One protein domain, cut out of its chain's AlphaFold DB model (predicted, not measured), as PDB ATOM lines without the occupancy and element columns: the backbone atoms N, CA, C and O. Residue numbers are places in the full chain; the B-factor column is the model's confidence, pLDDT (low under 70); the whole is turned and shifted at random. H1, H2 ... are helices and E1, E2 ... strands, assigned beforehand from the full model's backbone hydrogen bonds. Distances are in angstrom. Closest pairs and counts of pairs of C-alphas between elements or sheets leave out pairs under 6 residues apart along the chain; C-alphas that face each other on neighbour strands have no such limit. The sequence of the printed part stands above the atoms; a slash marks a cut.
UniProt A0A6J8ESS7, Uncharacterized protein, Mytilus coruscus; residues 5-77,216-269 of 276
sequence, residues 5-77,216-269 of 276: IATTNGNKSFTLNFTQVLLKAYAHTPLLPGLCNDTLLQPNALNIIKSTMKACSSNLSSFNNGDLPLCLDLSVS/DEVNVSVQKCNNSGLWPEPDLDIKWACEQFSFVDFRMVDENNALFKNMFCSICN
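What this domain is: This is residues 5 to 77 and 216 to 269 of the 276 residues of an uncharacterized protein of Mytilus coruscus (UniProt A0A6J8ESS7). Three short helices, H1, H5 and H6, pack into a small core, with H1 crossing the other two. The hairpin E1-E2 runs straight into H1, with E2 beside H5, while H2, H3 and H4 spread out on the other side of H1 from H5 and H6, with long links from H1 to H2 and from H2 to H3 and a short one from H3 to H4. The printed part has 127 residues, under half of them in named elements, in the order E1 E2 H1 H2 H3 H4 H5 H6, class mixed; the two-stranded sheet is antiparallel. It is compact and rounded, with a radius of gyration of the C-alphas of 14.8 A and spans of 34 by 31 by 29 A.

How they stand to each other: E1, residues 5 to 9, and E2, residues 12 to 17, form an antiparallel hairpin at 147 degrees; N 7 and O 14 are 2.8 A apart, within hydrogen-bond range. H1, residues 18 to 28, touches H5, residues 236 to 244, about perpendicular at 86 degrees, closest at the C-alphas of Val 21 and Ile 238, 6.2 A. H1 touches H6, residues 263 to 268, about perpendicular at 85 degrees, closest at the C-alphas of His 28 and Ile 267, 6.9 A. H5 and H6 touch at a steep tilt of 47 degrees, opposite ways, with the C-alphas of Cys 242 and Cys 265 closest at 4.6 A. The closest C-alphas of E2 and H5 are those of Leu 16 and Asp 237, 5.6 A. H2, residues 43 to 49, and H4, residues 72 to 77, are each close to H1 but not clearly touching, with closest C-alphas Tyr 26 and Ile 49 at 7.1 A and Leu 22 and Asp 73 at 7.8 A. H3, residues 62 to 65, is apart from H2 and H4. Every O i to N i+4 pair is within hydrogen-bond range in H1, H2, H4, H5 and H6; H3 is too short for one.

Where its parts are: E1 begins at C-alpha 5 (175.213, 139.063, 179.983) and spans 12.5 A, E2 16.1 A, H1 15.5 A, H2 10.0 A, H3 4.8 A, H4 8.6 A, H5 11.7 A and H6 9.0 A, ending at C-alpha 268 (182.987, 130.082, 163.809).

The domain as a whole: The C-alphas farthest apart are those of Asn 11 and Ser 51, 41.8 A. Residues 78 to 215 are not printed, with 22.1 A between C-alphas 77 and 216. The links H1 to H2, H2 to H3 and H5 to H6 are long. Mean pLDDT of the printed part is 77.2; 27 residues are under 70, among them 5 to 14 and 216 to 220.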
ATOM      1  N   ILE A   5     176.632 139.368 180.080       56.16
ATOM      2  CA  ILE A   5     175.213 139.063 179.983       56.16
ATOM      3  C   ILE A   5     175.006 137.667 180.563       56.16
ATOM      4  O   ILE A   5     175.472 136.679 179.996       56.16
ATOM      5  N   ALA A   6     174.299 137.574 181.688       47.72
ATOM      6  CA  ALA A   6     173.837 136.290 182.196       47.72
ATOM      7  C   ALA A   6     172.662 135.808 181.336       47.72
ATOM      8  O   ALA A   6     171.636 136.479 181.225       47.72
ATOM      9  N   THR A   7     172.817 134.640 180.724       51.78
ATOM     10  CA  THR A   7     171.785 134.004 179.908       51.78
ATOM     11  C   THR A   7     171.484 132.615 180.434       51.78
ATOM     12  O   THR A   7     172.359 131.910 180.944       51.78
ATOM     13  N   THR A   8     170.223 132.218 180.326       43.03
ATOM     14  CA  THR A   8     169.758 130.881 180.679       43.03
ATOM     15  C   THR A   8     169.403 130.144 179.397       43.03
ATOM     16  O   THR A   8     168.584 130.615 178.612       43.03
ATOM     17  N   ASN A   9     170.025 128.987 179.179       39.34
ATOM     18  CA  ASN A   9     169.633 128.055 178.126       39.34
ATOM     19  C   ASN A   9     169.349 126.701 178.795       39.34
ATOM     20  O   ASN A   9     170.261 125.913 179.056       39.34
ATOM     21  N   GLY A  10     168.097 126.490 179.212       48.47
ATOM     22  CA  GLY A  10     167.731 125.416 180.145       48.47
ATOM     23  C   GLY A  10     168.342 125.600 181.549       48.47
ATOM     24  O   GLY A  10     168.525 126.724 182.008       48.47
ATOM     25  N   ASN A  11     168.698 124.496 182.225       34.31
ATOM     26  CA  ASN A  11     169.236 124.473 183.604       34.31
ATOM     27  C   ASN A  11     170.696 124.970 183.756       34.31
ATOM     28  O   ASN A  11     171.292 124.783 184.818       34.31
ATOM     29  N   LYS A  12     171.317 125.552 182.721       46.22
ATOM     30  CA  LYS A  12     172.701 126.055 182.788       46.22
ATOM     31  C   LYS A  12     172.741 127.565 182.563       46.22
ATOM     32  O   LYS A  12     172.265 128.059 181.543       46.22
ATOM     33  N   SER A  13     173.347 128.276 183.512       57.97
ATOM     34  CA  SER A  13     173.686 129.694 183.389       57.97
ATOM     35  C   SER A  13     174.962 129.854 182.560       57.97
ATOM     36  O   SER A  13     175.991 129.268 182.900       57.97
ATOM     37  N   PHE A  14     174.903 130.652 181.498       67.31
ATOM     38  CA  PHE A  14     176.053 131.042 180.686       67.31
ATOM     39  C   PHE A  14     176.252 132.554 180.777       67.31
ATOM     40  O   PHE A  14     175.298 133.316 180.611       67.31
ATOM     41  N   THR A  15     177.484 132.984 181.030       73.94
ATOM     42  CA  THR A  15     177.836 134.403 181.097       73.94
ATOM     43  C   THR A  15     178.552 134.790 179.810       73.94
ATOM     44  O   THR A  15     179.701 134.411 179.624       73.94
ATOM     45  N   LEU A  16     177.873 135.543 178.945       77.44
ATOM     46  CA  LEU A  16     178.408 136.007 177.666       77.44
ATOM     47  C   LEU A  16     179.275 137.250 177.871       77.44
ATOM     48  O   LEU A  16     178.779 138.254 178.393       77.44
ATOM     49  N   ASN A  17     180.527 137.230 177.410       84.81
ATOM     50  CA  ASN A  17     181.359 138.434 177.349       84.81
ATOM     51  C   ASN A  17     181.006 139.269 176.108       84.81
ATOM     52  O   ASN A  17     181.551 139.089 175.017       84.81
ATOM     53  N   PHE A  18     180.082 140.209 176.280       79.25
ATOM     54  CA  PHE A  18     179.517 140.968 175.171       79.25
ATOM     55  C   PHE A  18     180.556 141.836 174.448       79.25
ATOM     56  O   PHE A  18     180.587 141.894 173.219       79.25
ATOM     57  N   THR A  19     181.469 142.448 175.203       83.44
ATOM     58  CA  THR A  19     182.580 143.232 174.649       83.44
ATOM     59  C   THR A  19     183.463 142.388 173.730       83.44
ATOM     60  O   THR A  19     183.802 142.821 172.629       83.44
ATOM     61  N   GLN A  20     183.823 141.174 174.154       84.38
ATOM     62  CA  GLN A  20     184.674 140.277 173.368       84.38
ATOM     63  C   GLN A  20     183.998 139.849 172.063       84.38
ATOM     64  O   GLN A  20     184.643 139.814 171.013       84.38
ATOM     65  N   VAL A  21     182.694 139.585 172.113       85.50
ATOM     66  CA  VAL A  21     181.880 139.243 170.942       85.50
ATOM     67  C   VAL A  21     181.876 140.384 169.920       85.50
ATOM     68  O   VAL A  21     182.137 140.147 168.740       85.50
ATOM     69  N   LEU A  22     181.659 141.629 170.363       85.38
ATOM     70  CA  LEU A  22     181.683 142.803 169.483       85.38
ATOM     71  C   LEU A  22     183.068 143.043 168.868       85.38
ATOM     72  O   LEU A  22     183.172 143.293 167.669       85.38
ATOM     73  N   LEU A  23     184.143 142.924 169.655       84.56
ATOM     74  CA  LEU A  23     185.512 143.071 169.147       84.56
ATOM     75  C   LEU A  23     185.816 142.073 168.027       84.56
ATOM     76  O   LEU A  23     186.388 142.445 167.003       84.56
ATOM     77  N   LYS A  24     185.402 140.816 168.201       86.62
ATOM     78  CA  LYS A  24     185.587 139.768 167.192       86.62
ATOM     79  C   LYS A  24     184.755 140.017 165.939       86.62
ATOM     80  O   LYS A  24     185.250 139.766 164.844       86.62
ATOM     81  N   ALA A  25     183.547 140.559 166.084       86.75
ATOM     82  CA  ALA A  25     182.732 140.972 164.945       86.75
ATOM     83  C   ALA A  25     183.440 142.036 164.092       86.75
ATOM     84  O   ALA A  25     183.571 141.853 162.884       86.75
ATOM     85  N   TYR A  26     183.965 143.100 164.706       85.88
ATOM     86  CA  TYR A  26     184.686 144.147 163.971       85.88
ATOM     87  C   TYR A  26     186.016 143.676 163.381       85.88
ATOM     88  O   TYR A  26     186.381 144.108 162.291       85.88
ATOM     89  N   ALA A  27     186.729 142.777 164.065       84.06
ATOM     90  CA  ALA A  27     187.946 142.177 163.525       84.06
ATOM     91  C   ALA A  27     187.663 141.302 162.291       84.06
ATOM     92  O   ALA A  27     188.471 141.269 161.366       84.06
ATOM     93  N   HIS A  28     186.520 140.608 162.267       82.88
ATOM     94  CA  HIS A  28     186.102 139.780 161.136       82.88
ATOM     95  C   HIS A  28     185.546 140.612 159.972       82.88
ATOM     96  O   HIS A  28     185.877 140.356 158.816       82.88
ATOM     97  N   THR A  29     184.740 141.632 160.277       80.12
ATOM     98  CA  THR A  29     184.039 142.452 159.284       80.12
ATOM     99  C   THR A  29     184.252 143.938 159.598       80.12
ATOM    100  O   THR A  29     183.443 144.552 160.296       80.12
ATOM    101  N   PRO A  30     185.314 144.571 159.065       64.94
ATOM    102  CA  PRO A  30     185.705 145.929 159.456       64.94
ATOM    103  C   PRO A  30     184.721 147.034 159.036       64.94
ATOM    104  O   PRO A  30     184.881 148.168 159.463       64.94
ATOM    105  N   LEU A  31     183.680 146.726 158.255       79.56
ATOM    106  CA  LEU A  31     182.685 147.682 157.740       79.56
ATOM    107  C   LEU A  31     181.293 147.528 158.374       79.56
ATOM    108  O   LEU A  31     180.280 147.862 157.746       79.56
ATOM    109  N   LEU A  32     181.231 146.982 159.588       85.31
ATOM    110  CA  LEU A  32     179.994 146.908 160.362       85.31
ATOM    111  C   LEU A  32     179.517 148.312 160.789       85.31
ATOM    112  O   LEU A  32     180.329 149.242 160.895       85.31
ATOM    113  N   PRO A  33     178.207 148.490 161.042       87.50
ATOM    114  CA  PRO A  33     177.695 149.699 161.683       87.50
ATOM    115  C   PRO A  33     178.404 149.960 163.010       87.50
ATOM    116  O   PRO A  33     178.874 149.021 163.654       87.50
ATOM    117  N   GLY A  34     178.485 151.225 163.416       88.06
ATOM    118  CA  GLY A  34     179.073 151.624 164.693       88.06
ATOM    119  C   GLY A  34     178.305 151.133 165.926       88.06
ATOM    120  O   GLY A  34     177.420 150.276 165.845       88.06
ATOM    121  N   LEU A  35     178.657 151.700 167.076       88.75
ATOM    122  CA  LEU A  35     178.039 151.422 168.371       88.75
ATOM    123  C   LEU A  35     177.260 152.648 168.855       88.75
ATOM    124  O   LEU A  35     177.686 153.781 168.636       88.75
ATOM    125  N   CYS A  36     176.140 152.432 169.546       87.44
ATOM    126  CA  CYS A  36     175.477 153.495 170.305       87.44
ATOM    127  C   CYS A  36     176.238 153.798 171.592       87.44
ATOM    128  O   CYS A  36     176.299 154.942 172.038       87.44
ATOM    129  N   ASN A  37     176.773 152.748 172.217       86.00
ATOM    130  CA  ASN A  37     177.481 152.826 173.476       86.00
ATOM    131  C   ASN A  37     178.978 152.540 173.293       86.00
ATOM    132  O   ASN A  37     179.443 151.409 173.445       86.00
ATOM    133  N   ASP A  38     179.743 153.607 173.062       82.25
ATOM    134  CA  ASP A  38     181.207 153.574 172.934       82.25
ATOM    135  C   ASP A  38     181.909 152.981 174.178       82.25
ATOM    136  O   ASP A  38     183.029 152.484 174.070       82.25
ATOM    137  N   THR A  39     181.259 152.958 175.354       84.44
ATOM    138  CA  THR A  39     181.842 152.391 176.590       84.44
ATOM    139  C   THR A  39     181.926 150.863 176.594       84.44
ATOM    140  O   THR A  39     182.599 150.287 177.450       84.44
ATOM    141  N   LEU A  40     181.269 150.196 175.639       81.75
ATOM    142  CA  LEU A  40     181.335 148.743 175.487       81.75
ATOM    143  C   LEU A  40     182.720 148.265 175.051       81.75
ATOM    144  O   LEU A  40     183.077 147.119 175.329       81.75
ATOM    145  N   LEU A  41     183.493 149.120 174.379       82.00
ATOM    146  CA  LEU A  41     184.851 148.827 173.941       82.00
ATOM    147  C   LEU A  41     185.861 149.606 174.783       82.00
ATOM    148  O   LEU A  41     185.630 150.745 175.178       82.00
ATOM    149  N   GLN A  42     187.025 149.003 175.029       82.94
ATOM    150  CA  GLN A  42     188.124 149.744 175.645       82.94
ATOM    151  C   GLN A  42     188.582 150.887 174.722       82.94
ATOM    152  O   GLN A  42     188.614 150.687 173.504       82.94
ATOM    153  N   PRO A  43     189.024 152.040 175.265       82.88
ATOM    154  CA  PRO A  43     189.385 153.215 174.466       82.88
ATOM    155  C   PRO A  43     190.388 152.926 173.341       82.88
ATOM    156  O   PRO A  43     190.230 153.410 172.224       82.88
ATOM    157  N   ASN A  44     191.388 152.077 173.606       82.69
ATOM    158  CA  ASN A  44     192.396 151.711 172.608       82.69
ATOM    159  C   ASN A  44     191.794 150.928 171.433       82.69
ATOM    160  O   ASN A  44     192.121 151.202 170.283       82.69
ATOM    161  N   ALA A  45     190.893 149.982 171.710       81.12
ATOM    162  CA  ALA A  45     190.222 149.211 170.668       81.12
ATOM    163  C   ALA A  45     189.219 150.075 169.891       81.12
ATOM    164  O   ALA A  45     189.167 150.007 168.664       81.12
ATOM    165  N   LEU A  46     188.475 150.935 170.594       82.50
ATOM    166  CA  LEU A  46     187.551 151.879 169.976       82.50
ATOM    167  C   LEU A  46     188.282 152.794 168.990       82.50
ATOM    168  O   LEU A  46     187.836 152.928 167.859       82.50
ATOM    169  N   ASN A  47     189.430 153.360 169.368       83.31
ATOM    170  CA  ASN A  47     190.202 154.245 168.491       83.31
ATOM    171  C   ASN A  47     190.650 153.561 167.190       83.31
ATOM    172  O   ASN A  47     190.651 154.198 166.140       83.31
ATOM    173  N   ILE A  48     190.994 152.271 167.245       81.50
ATOM    174  CA  ILE A  48     191.382 151.494 166.060       81.50
ATOM    175  C   ILE A  48     190.165 151.285 165.145       81.50
ATOM    176  O   ILE A  48     190.226 151.565 163.948       81.50
ATOM    177  N   ILE A  49     189.047 150.832 165.715       82.81
ATOM    178  CA  ILE A  49     187.871 150.389 164.954       82.81
ATOM    179  C   ILE A  49     187.025 151.575 164.464       82.81
ATOM    180  O   ILE A  49     186.421 151.506 163.399       82.81
ATOM    181  N   LYS A  50     186.998 152.699 165.188       83.44
ATOM    182  CA  LYS A  50     186.152 153.868 164.877       83.44
ATOM    183  C   LYS A  50     186.407 154.438 163.481       83.44
ATOM    184  O   LYS A  50     185.493 154.981 162.875       83.44
ATOM    185  N   SER A  51     187.624 154.265 162.961       80.69
ATOM    186  CA  SER A  51     187.994 154.666 161.598       80.69
ATOM    187  C   SER A  51     187.327 153.833 160.493       80.69
ATOM    188  O   SER A  51     187.208 154.310 159.368       80.69
ATOM    189  N   THR A  52     186.875 152.613 160.801       82.12
ATOM    190  CA  THR A  52     186.282 151.680 159.831       82.12
ATOM    191  C   THR A  52     184.770 151.500 160.010       82.12
ATOM    192  O   THR A  52     184.097 151.004 159.105       82.12
ATOM    193  N   MET A  53     184.215 151.935 161.147       87.62
ATOM    194  CA  MET A  53     182.781 151.866 161.434       87.62
ATOM    195  C   MET A  53     181.954 152.673 160.429       87.62
ATOM    196  O   MET A  53     182.271 153.816 160.097       87.62
ATOM    197  N   LYS A  54     180.823 152.106 160.005       88.38
ATOM    198  CA  LYS A  54     179.805 152.856 159.262       88.38
ATOM    199  C   LYS A  54     178.912 153.652 160.208       88.38
ATOM    200  O   LYS A  54     178.639 153.220 161.328       88.38
ATOM    201  N   ALA A  55     178.402 154.778 159.712       88.31
ATOM    202  CA  ALA A  55     177.332 155.505 160.382       88.31
ATOM    203  C   ALA A  55     176.142 154.572 160.652       88.31
ATOM    204  O   ALA A  55     175.805 153.718 159.827       88.31
ATOM    205  N   CYS A  56     175.533 154.729 161.820       90.00
ATOM    206  CA  CYS A  56     174.446 153.885 162.284       90.00
ATOM    207  C   CYS A  56     173.436 154.702 163.087       90.00
ATOM    208  O   CYS A  56     173.745 155.798 163.558       90.00
ATOM    209  N   SER A  57     172.224 154.172 163.222       89.25
ATOM    210  CA  SER A  57     171.174 154.772 164.033       89.25
ATOM    211  C   SER A  57     171.131 154.163 165.427       89.25
ATOM    212  O   SER A  57     171.132 152.939 165.589       89.25
ATOM    213  N   SER A  58     171.016 155.039 166.422       87.31
ATOM    214  CA  SER A  58     170.703 154.683 167.806       87.31
ATOM    215  C   SER A  58     169.205 154.584 168.088       87.31
ATOM    216  O   SER A  58     168.806 154.262 169.207       87.31
ATOM    217  N   ASN A  59     168.363 154.841 167.085       85.31
ATOM    218  CA  ASN A  59     166.920 154.724 167.201       85.31
ATOM    219  C   ASN A  59     166.434 153.419 166.567       85.31
ATOM    220  O   ASN A  59     166.599 153.198 165.368       85.31
ATOM    221  N   LEU A  60     165.770 152.583 167.368       80.56
ATOM    222  CA  LEU A  60     165.213 151.308 166.918       80.56
ATOM    223  C   LEU A  60     164.177 151.487 165.789       80.56
ATOM    224  O   LEU A  60     164.041 150.603 164.946       80.56
ATOM    225  N   SER A  61     163.505 152.644 165.709       80.00
ATOM    226  CA  SER A  61     162.559 152.963 164.626       80.00
ATOM    227  C   SER A  61     163.211 153.036 163.242       80.00
ATOM    228  O   SER A  61     162.565 152.753 162.231       80.00
ATOM    229  N   SER A  62     164.511 153.348 163.173       81.12
ATOM    230  CA  SER A  62     165.255 153.391 161.909       81.12
ATOM    231  C   SER A  62     165.320 152.032 161.220       81.12
ATOM    232  O   SER A  62     165.532 151.978 160.012       81.12
ATOM    233  N   PHE A  63     165.069 150.944 161.957       76.69
ATOM    234  CA  PHE A  63     164.997 149.603 161.397       76.69
ATOM    235  C   PHE A  63     164.007 149.502 160.235       76.69
ATOM    236  O   PHE A  63     164.355 148.935 159.205       76.69
ATOM    237  N   ASN A  64     162.802 150.060 160.366       73.19
ATOM    238  CA  ASN A  64     161.796 150.000 159.300       73.19
ATOM    239  C   ASN A  64     161.880 151.189 158.329       73.19
ATOM    240  O   ASN A  64     161.445 151.062 157.191       73.19
ATOM    241  N   ASN A  65     162.467 152.316 158.747       70.81
ATOM    242  CA  ASN A  65     162.459 153.559 157.963       70.81
ATOM    243  C   ASN A  65     163.634 153.693 156.971       70.81
ATOM    244  O   ASN A  65     163.565 154.518 156.071       70.81
ATOM    245  N   GLY A  66     164.681 152.867 157.087       64.25
ATOM    246  CA  GLY A  66     165.667 152.658 156.015       64.25
ATOM    247  C   GLY A  66     166.772 153.713 155.845       64.25
ATOM    248  O   GLY A  66     167.617 153.529 154.973       64.25
ATOM    249  N   ASP A  67     166.828 154.766 156.666       72.31
ATOM    250  CA  ASP A  67     167.814 155.851 156.491       72.31
ATOM    251  C   ASP A  67     169.252 155.457 156.879       72.31
ATOM    252  O   ASP A  67     170.220 155.838 156.222       72.31
ATOM    253  N   LEU A  68     169.406 154.688 157.960       82.19
ATOM    254  CA  LEU A  68     170.689 154.204 158.473       82.19
ATOM    255  C   LEU A  68     170.511 152.807 159.078       82.19
ATOM    256  O   LEU A  68     169.482 152.550 159.711       82.19
ATOM    257  N   PRO A  69     171.506 151.906 158.951       83.94
ATOM    258  CA  PRO A  69     171.471 150.633 159.658       83.94
ATOM    259  C   PRO A  69     171.480 150.874 161.170       83.94
ATOM    260  O   PRO A  69     172.082 151.836 161.651       83.94
ATOM    261  N   LEU A  70     170.844 149.989 161.934       86.12
ATOM    262  CA  LEU A  70     170.960 150.020 163.389       86.12
ATOM    263  C   LEU A  70     172.416 149.798 163.805       86.12
ATOM    264  O   LEU A  70     173.147 149.023 163.181       86.12
ATOM    265  N   CYS A  71     172.834 150.479 164.869       88.50
ATOM    266  CA  CYS A  71     174.128 150.212 165.478       88.50
ATOM    267  C   CYS A  71     174.188 148.775 166.011       88.50
ATOM    268  O   CYS A  71     173.179 148.196 166.428       88.50
ATOM    269  N   LEU A  72     175.386 148.197 165.988       86.19
ATOM    270  CA  LEU A  72     175.583 146.768 166.206       86.19
ATOM    271  C   LEU A  72     175.131 146.318 167.599       86.19
ATOM    272  O   LEU A  72     174.444 145.308 167.738       86.19
ATOM    273  N   ASP A  73     175.467 147.090 168.628       84.38
ATOM    274  CA  ASP A  73     175.057 146.851 170.011       84.38
ATOM    275  C   ASP A  73     173.535 146.881 170.193       84.38
ATOM    276  O   ASP A  73     172.976 146.043 170.909       84.38
ATOM    277  N   LEU A  74     172.854 147.799 169.506       83.44
ATOM    278  CA  LEU A  74     171.402 147.918 169.557       83.44
ATOM    279  C   LEU A  74     170.707 146.744 168.856       83.44
ATOM    280  O   LEU A  74     169.749 146.192 169.404       83.44
ATOM    281  N   SER A  75     171.203 146.326 167.689       80.75
ATOM    282  CA  SER A  75     170.693 145.149 166.979       80.75
ATOM    283  C   SER A  75     170.914 143.853 167.744       80.75
ATOM    284  O   SER A  75     170.056 142.976 167.709       80.75
ATOM    285  N   VAL A  76     172.050 143.704 168.434       78.62
ATOM    286  CA  VAL A  76     172.293 142.503 169.247       78.62
ATOM    287  C   VAL A  76     171.390 142.491 170.476       78.62
ATOM    288  O   VAL A  76     170.890 141.439 170.868       78.62
ATOM    289  N   SER A  77     171.132 143.664 171.051       77.38
ATOM    290  CA  SER A  77     170.233 143.792 172.196       77.38
ATOM    291  C   SER A  77     168.762 143.564 171.837       77.38
ATOM    292  O   SER A  77     167.983 143.246 172.727       77.38
ATOM    293  N   ASP A 216     163.193 134.344 153.733       63.88
ATOM    294  CA  ASP A 216     162.818 133.085 154.385       63.88
ATOM    295  C   ASP A 216     164.019 132.453 155.121       63.88
ATOM    296  O   ASP A 216     165.111 132.305 154.558       63.88
ATOM    297  N   GLU A 217     163.825 132.082 156.390       57.72
ATOM    298  CA  GLU A 217     164.834 131.370 157.186       57.72
ATOM    299  C   GLU A 217     165.163 129.989 156.593       57.72
ATOM    300  O   GLU A 217     166.237 129.446 156.857       57.72
ATOM    301  N   VAL A 218     164.293 129.448 155.730       54.16
ATOM    302  CA  VAL A 218     164.471 128.151 155.054       54.16
ATOM    303  C   VAL A 218     165.701 128.119 154.130       54.16
ATOM    304  O   VAL A 218     166.234 127.041 153.881       54.16
ATOM    305  N   ASN A 219     166.219 129.272 153.682       62.38
ATOM    306  CA  ASN A 219     167.420 129.339 152.832       62.38
ATOM    307  C   ASN A 219     168.730 129.587 153.607       62.38
ATOM    308  O   ASN A 219     169.773 129.802 152.991       62.38
ATOM    309  N   VAL A 220     168.710 129.581 154.944       68.12
ATOM    310  CA  VAL A 220     169.931 129.745 155.747       68.12
ATOM    311  C   VAL A 220     170.693 128.421 155.809       68.12
ATOM    312  O   VAL A 220     170.268 127.483 156.484       68.12
ATOM    313  N   SER A 221     171.845 128.368 155.141       73.88
ATOM    314  CA  SER A 221     172.683 127.170 155.019       73.88
ATOM    315  C   SER A 221     173.451 126.839 156.304       73.88
ATOM    316  O   SER A 221     173.678 125.667 156.596       73.88
ATOM    317  N   VAL A 222     173.844 127.852 157.089       80.38
ATOM    318  CA  VAL A 222     174.695 127.672 158.280       80.38
ATOM    319  C   VAL A 222     174.086 128.357 159.501       80.38
ATOM    320  O   VAL A 222     174.075 129.584 159.611       80.38
ATOM    321  N   GLN A 223     173.590 127.549 160.441       80.75
ATOM    322  CA  GLN A 223     172.861 128.013 161.635       80.75
ATOM    323  C   GLN A 223     173.532 127.657 162.967       80.75
ATOM    324  O   GLN A 223     173.064 128.075 164.025       80.75
ATOM    325  N   LYS A 224     174.595 126.851 162.925       86.44
ATOM    326  CA  LYS A 224     175.337 126.376 164.096       86.44
ATOM    327  C   LYS A 224     176.827 126.483 163.829       86.44
ATOM    328  O   LYS A 224     177.244 126.508 162.673       86.44
ATOM    329  N   CYS A 225     177.622 126.504 164.891       85.19
ATOM    330  CA  CYS A 225     179.064 126.349 164.770       85.19
ATOM    331  C   CYS A 225     179.393 124.870 164.588       85.19
ATOM    332  O   CYS A 225     179.327 124.085 165.538       85.19
ATOM    333  N   ASN A 226     179.726 124.489 163.359       76.44
ATOM    334  CA  ASN A 226     180.322 123.199 163.081       76.44
ATOM    335  C   ASN A 226     181.832 123.379 163.234       76.44
ATOM    336  O   ASN A 226     182.419 124.227 162.573       76.44
ATOM    337  N   ASN A 227     182.481 122.581 164.083       62.41
ATOM    338  CA  ASN A 227     183.942 122.569 164.201       62.41
ATOM    339  C   ASN A 227     184.572 121.918 162.947       62.41
ATOM    340  O   ASN A 227     185.295 120.934 163.058       62.41
ATOM    341  N   SER A 228     184.268 122.419 161.748       58.91
ATOM    342  CA  SER A 228     184.684 121.879 160.445       58.91
ATOM    343  C   SER A 228     186.196 121.966 160.190       58.91
ATOM    344  O   SER A 228     186.661 121.529 159.142       58.91
ATOM    345  N   GLY A 229     186.971 122.468 161.158       53.38
ATOM    346  CA  GLY A 229     188.429 122.317 161.225       53.38
ATOM    347  C   GLY A 229     189.233 123.608 161.060       53.38
ATOM    348  O   GLY A 229     190.426 123.596 161.334       53.38
ATOM    349  N   LEU A 230     188.601 124.720 160.667       63.00
ATOM    350  CA  LEU A 230     189.265 126.025 160.498       63.00
ATOM    351  C   LEU A 230     189.057 126.992 161.671       63.00
ATOM    352  O   LEU A 230     189.629 128.077 161.676       63.00
ATOM    353  N   TRP A 231     188.248 126.612 162.661       74.00
ATOM    354  CA  TRP A 231     188.070 127.356 163.904       74.00
ATOM    355  C   TRP A 231     189.156 126.907 164.898       74.00
ATOM    356  O   TRP A 231     189.004 125.830 165.482       74.00
ATOM    357  N   PRO A 232     190.275 127.650 165.044       63.97
ATOM    358  CA  PRO A 232     191.502 127.106 165.640       63.97
ATOM    359  C   PRO A 232     191.324 126.752 167.114       63.97
ATOM    360  O   PRO A 232     191.841 125.743 167.584       63.97
ATOM    361  N   GLU A 233     190.540 127.568 167.819       76.50
ATOM    362  CA  GLU A 233     190.136 127.340 169.198       76.50
ATOM    363  C   GLU A 233     188.645 127.669 169.356       76.50
ATOM    364  O   GLU A 233     188.219 128.772 168.986       76.50
ATOM    365  N   PRO A 234     187.836 126.741 169.904       81.06
ATOM    366  CA  PRO A 234     186.437 127.005 170.197       81.06
ATOM    367  C   PRO A 234     186.265 128.160 171.192       81.06
ATOM    368  O   PRO A 234     186.568 128.037 172.375       81.06
ATOM    369  N   ASP A 235     185.711 129.273 170.721       86.81
ATOM    370  CA  ASP A 235     185.217 130.368 171.555       86.81
ATOM    371  C   ASP A 235     183.730 130.151 171.892       86.81
ATOM    372  O   ASP A 235     182.847 130.185 171.028       86.81
ATOM    373  N   LEU A 236     183.445 129.919 173.174       88.00
ATOM    374  CA  LEU A 236     182.089 129.645 173.647       88.00
ATOM    375  C   LEU A 236     181.149 130.850 173.518       88.00
ATOM    376  O   LEU A 236     179.961 130.639 173.278       88.00
ATOM    377  N   ASP A 237     181.656 132.081 173.627       87.06
ATOM    378  CA  ASP A 237     180.861 133.299 173.465       87.06
ATOM    379  C   ASP A 237     180.402 133.454 172.011       87.06
ATOM    380  O   ASP A 237     179.230 133.719 171.754       87.06
ATOM    381  N   ILE A 238     181.296 133.215 171.044       87.81
ATOM    382  CA  ILE A 238     180.965 133.237 169.611       87.81
ATOM    383  C   ILE A 238     180.022 132.096 169.249       87.81
ATOM    384  O   ILE A 238     179.070 132.310 168.497       87.81
ATOM    385  N   LYS A 239     180.238 130.898 169.800       88.38
ATOM    386  CA  LYS A 239     179.315 129.778 169.591       88.38
ATOM    387  C   LYS A 239     177.921 130.104 170.086       88.38
ATOM    388  O   LYS A 239     176.950 129.931 169.352       88.38
ATOM    389  N   TRP A 240     177.837 130.593 171.317       85.88
ATOM    390  CA  TRP A 240     176.580 131.007 171.908       85.88
ATOM    391  C   TRP A 240     175.928 132.104 171.057       85.88
ATOM    392  O   TRP A 240     174.766 131.974 170.686       85.88
ATOM    393  N   ALA A 241     176.687 133.123 170.647       84.06
ATOM    394  CA  ALA A 241     176.194 134.218 169.815       84.06
ATOM    395  C   ALA A 241     175.676 133.738 168.446       84.06
ATOM    396  O   ALA A 241     174.606 134.168 168.016       84.06
ATOM    397  N   CYS A 242     176.372 132.812 167.779       85.31
ATOM    398  CA  CYS A 242     175.905 132.206 166.528       85.31
ATOM    399  C   CYS A 242     174.574 131.469 166.723       85.31
ATOM    400  O   CYS A 242     173.611 131.696 165.989       85.31
ATOM    401  N   GLU A 243     174.504 130.599 167.727       84.81
ATOM    402  CA  GLU A 243     173.360 129.710 167.912       84.81
ATOM    403  C   GLU A 243     172.135 130.445 168.465       84.81
ATOM    404  O   GLU A 243     171.009 130.122 168.080       84.81
ATOM    405  N   GLN A 244     172.333 131.450 169.320       78.44
ATOM    406  CA  GLN A 244     171.247 132.120 170.035       78.44
ATOM    407  C   GLN A 244     170.761 133.390 169.349       78.44
ATOM    408  O   GLN A 244     169.556 133.636 169.330       78.44
ATOM    409  N   PHE A 245     171.640 134.180 168.736       76.69
ATOM    410  CA  PHE A 245     171.173 135.395 168.089       76.69
ATOM    411  C   PHE A 245     170.547 135.117 166.722       76.69
ATOM    412  O   PHE A 245     171.082 134.383 165.886       76.69
ATOM    413  N   SER A 246     169.425 135.776 166.468       67.31
ATOM    414  CA  SER A 246     168.804 135.852 165.150       67.31
ATOM    415  C   SER A 246     169.066 137.248 164.600       67.31
ATOM    416  O   SER A 246     168.628 138.235 165.187       67.31
ATOM    417  N   PHE A 247     169.843 137.338 163.517       67.56
ATOM    418  CA  PHE A 247     170.143 138.608 162.860       67.56
ATOM    419  C   PHE A 247     169.705 138.538 161.413       67.56
ATOM    420  O   PHE A 247     170.333 137.876 160.592       67.56
ATOM    421  N   VAL A 248     168.640 139.255 161.089       60.84
ATOM    422  CA  VAL A 248     168.267 139.470 159.690       60.84
ATOM    423  C   VAL A 248     169.213 140.488 159.027       60.84
ATOM    424  O   VAL A 248     169.560 140.320 157.863       60.84
ATOM    425  N   ASP A 249     169.710 141.475 159.779       60.19
ATOM    426  CA  ASP A 249     170.441 142.635 159.234       60.19
ATOM    427  C   ASP A 249     171.929 142.408 158.958       60.19
ATOM    428  O   ASP A 249     172.523 143.125 158.156       60.19
ATOM    429  N   PHE A 250     172.529 141.403 159.597       69.81
ATOM    430  CA  PHE A 250     173.963 141.106 159.497       69.81
ATOM    431  C   PHE A 250     174.217 139.676 159.039       69.81
ATOM    432  O   PHE A 250     175.167 139.024 159.484       69.81
ATOM    433  N   ARG A 251     173.338 139.154 158.179       73.62
ATOM    434  CA  ARG A 251     173.608 137.884 157.509       73.62
ATOM    435  C   ARG A 251     174.793 138.067 156.577       73.62
ATOM    436  O   ARG A 251     174.870 139.034 155.823       73.62
ATOM    437  N   MET A 252     175.710 137.120 156.654       74.75
ATOM    438  CA  MET A 252     176.855 137.050 155.764       74.75
ATOM    439  C   MET A 252     176.619 135.959 154.731       74.75
ATOM    440  O   MET A 252     175.888 135.000 154.985       74.75
ATOM    441  N   VAL A 253     177.232 136.129 153.568       78.81
ATOM    442  CA  VAL A 253     177.217 135.159 152.477       78.81
ATOM    443  C   VAL A 253     178.670 134.824 152.174       78.81
ATOM    444  O   VAL A 253     179.488 135.743 152.081       78.81
ATOM    445  N   ASP A 254     179.010 133.538 152.092       76.94
ATOM    446  CA  ASP A 254     180.340 133.133 151.634       76.94
ATOM    447  C   ASP A 254     180.452 133.134 150.100       76.94
ATOM    448  O   ASP A 254     179.508 133.409 149.362       76.94
ATOM    449  N   GLU A 255     181.636 132.794 149.604       74.94
ATOM    450  CA  GLU A 255     181.923 132.653 148.174       74.94
ATOM    451  C   GLU A 255     181.118 131.548 147.462       74.94
ATOM    452  O   GLU A 255     180.952 131.600 146.244       74.94
ATOM    453  N   ASN A 256     180.580 130.578 148.205       75.06
ATOM    454  CA  ASN A 256     179.731 129.503 147.690       75.06
ATOM    455  C   ASN A 256     178.238 129.866 147.744       75.06
ATOM    456  O   ASN A 256     177.385 129.005 147.521       75.06
ATOM    457  N   ASN A 257     177.909 131.130 148.034       76.38
ATOM    458  CA  ASN A 257     176.556 131.614 148.304       76.38
ATOM    459  C   ASN A 257     175.878 130.942 149.514       76.38
ATOM    460  O   ASN A 257     174.649 130.968 149.625       76.38
ATOM    461  N   ALA A 258     176.646 130.359 150.437       79.69
ATOM    462  CA  ALA A 258     176.121 129.857 151.695       79.69
ATOM    463  C   ALA A 258     175.730 131.039 152.587       79.69
ATOM    464  O   ALA A 258     176.551 131.894 152.928       79.69
ATOM    465  N   LEU A 259     174.457 131.079 152.975       82.38
ATOM    466  CA  LEU A 259     173.910 132.129 153.824       82.38
ATOM    467  C   LEU A 259     174.072 131.738 155.297       82.38
ATOM    468  O   LEU A 259     173.493 130.749 155.759       82.38
ATOM    469  N   PHE A 260     174.827 132.533 156.051       82.69
ATOM    470  CA  PHE A 260     174.955 132.370 157.495       82.69
ATOM    471  C   PHE A 260     173.760 132.991 158.220       82.69
ATOM    472  O   PHE A 260     173.296 134.079 157.866       82.69
ATOM    473  N   LYS A 261     173.302 132.338 159.298       81.44
ATOM    474  CA  LYS A 261     172.236 132.849 160.179       81.44
ATOM    475  C   LYS A 261     172.553 134.248 160.697       81.44
ATOM    476  O   LYS A 261     171.650 135.063 160.862       81.44
ATOM    477  N   ASN A 262     173.829 134.491 160.980       81.56
ATOM    478  CA  ASN A 262     174.378 135.759 161.423       81.56
ATOM    479  C   ASN A 262     175.903 135.785 161.227       81.56
ATOM    480  O   ASN A 262     176.517 134.745 160.980       81.56
ATOM    481  N   MET A 263     176.519 136.957 161.386       84.62
ATOM    482  CA  MET A 263     177.978 137.125 161.310       84.62
ATOM    483  C   MET A 263     178.768 136.285 162.330       84.62
ATOM    484  O   MET A 263     179.899 135.903 162.072       84.62
ATOM    485  N   PHE A 264     178.210 135.938 163.494       87.00
ATOM    486  CA  PHE A 264     178.932 135.083 164.445       87.00
ATOM    487  C   PHE A 264     179.052 133.652 163.925       87.00
ATOM    488  O   PHE A 264     180.068 132.993 164.145       87.00
ATOM    489  N   CYS A 265     178.055 133.194 163.167       86.00
ATOM    490  CA  CYS A 265     178.133 131.923 162.472       86.00
ATOM    491  C   CYS A 265     179.187 131.927 161.361       86.00
ATOM    492  O   CYS A 265     179.791 130.881 161.156       86.00
ATOM    493  N   SER A 266     179.469 133.055 160.696       85.44
ATOM    494  CA  SER A 266     180.592 133.124 159.743       85.44
ATOM    495  C   SER A 266     181.955 133.157 160.440       85.44
ATOM    496  O   SER A 266     182.922 132.632 159.901       85.44
ATOM    497  N   ILE A 267     182.038 133.698 161.663       86.06
ATOM    498  CA  ILE A 267     183.275 133.682 162.464       86.06
ATOM    499  C   ILE A 267     183.655 132.256 162.880       86.06
ATOM    500  O   ILE A 267     184.822 131.887 162.781       86.06
ATOM    501  N   CYS A 268     182.700 131.455 163.367       86.88
ATOM    502  CA  CYS A 268     182.987 130.082 163.809       86.88
ATOM    503  C   CYS A 268     182.926 129.034 162.687       86.88
ATOM    504  O   CYS A 268     183.389 127.914 162.886       86.88
ATOM    505  N   ASN A 269     182.380 129.385 161.520       84.00
ATOM    506  CA  ASN A 269     182.417 128.566 160.308       84.00
ATOM    507  C   ASN A 269     183.089 129.360 159.173       84.00
ATOM    508  O   ASN A 269     182.426 129.669 158.178       84.00
TER     509      ASN A 269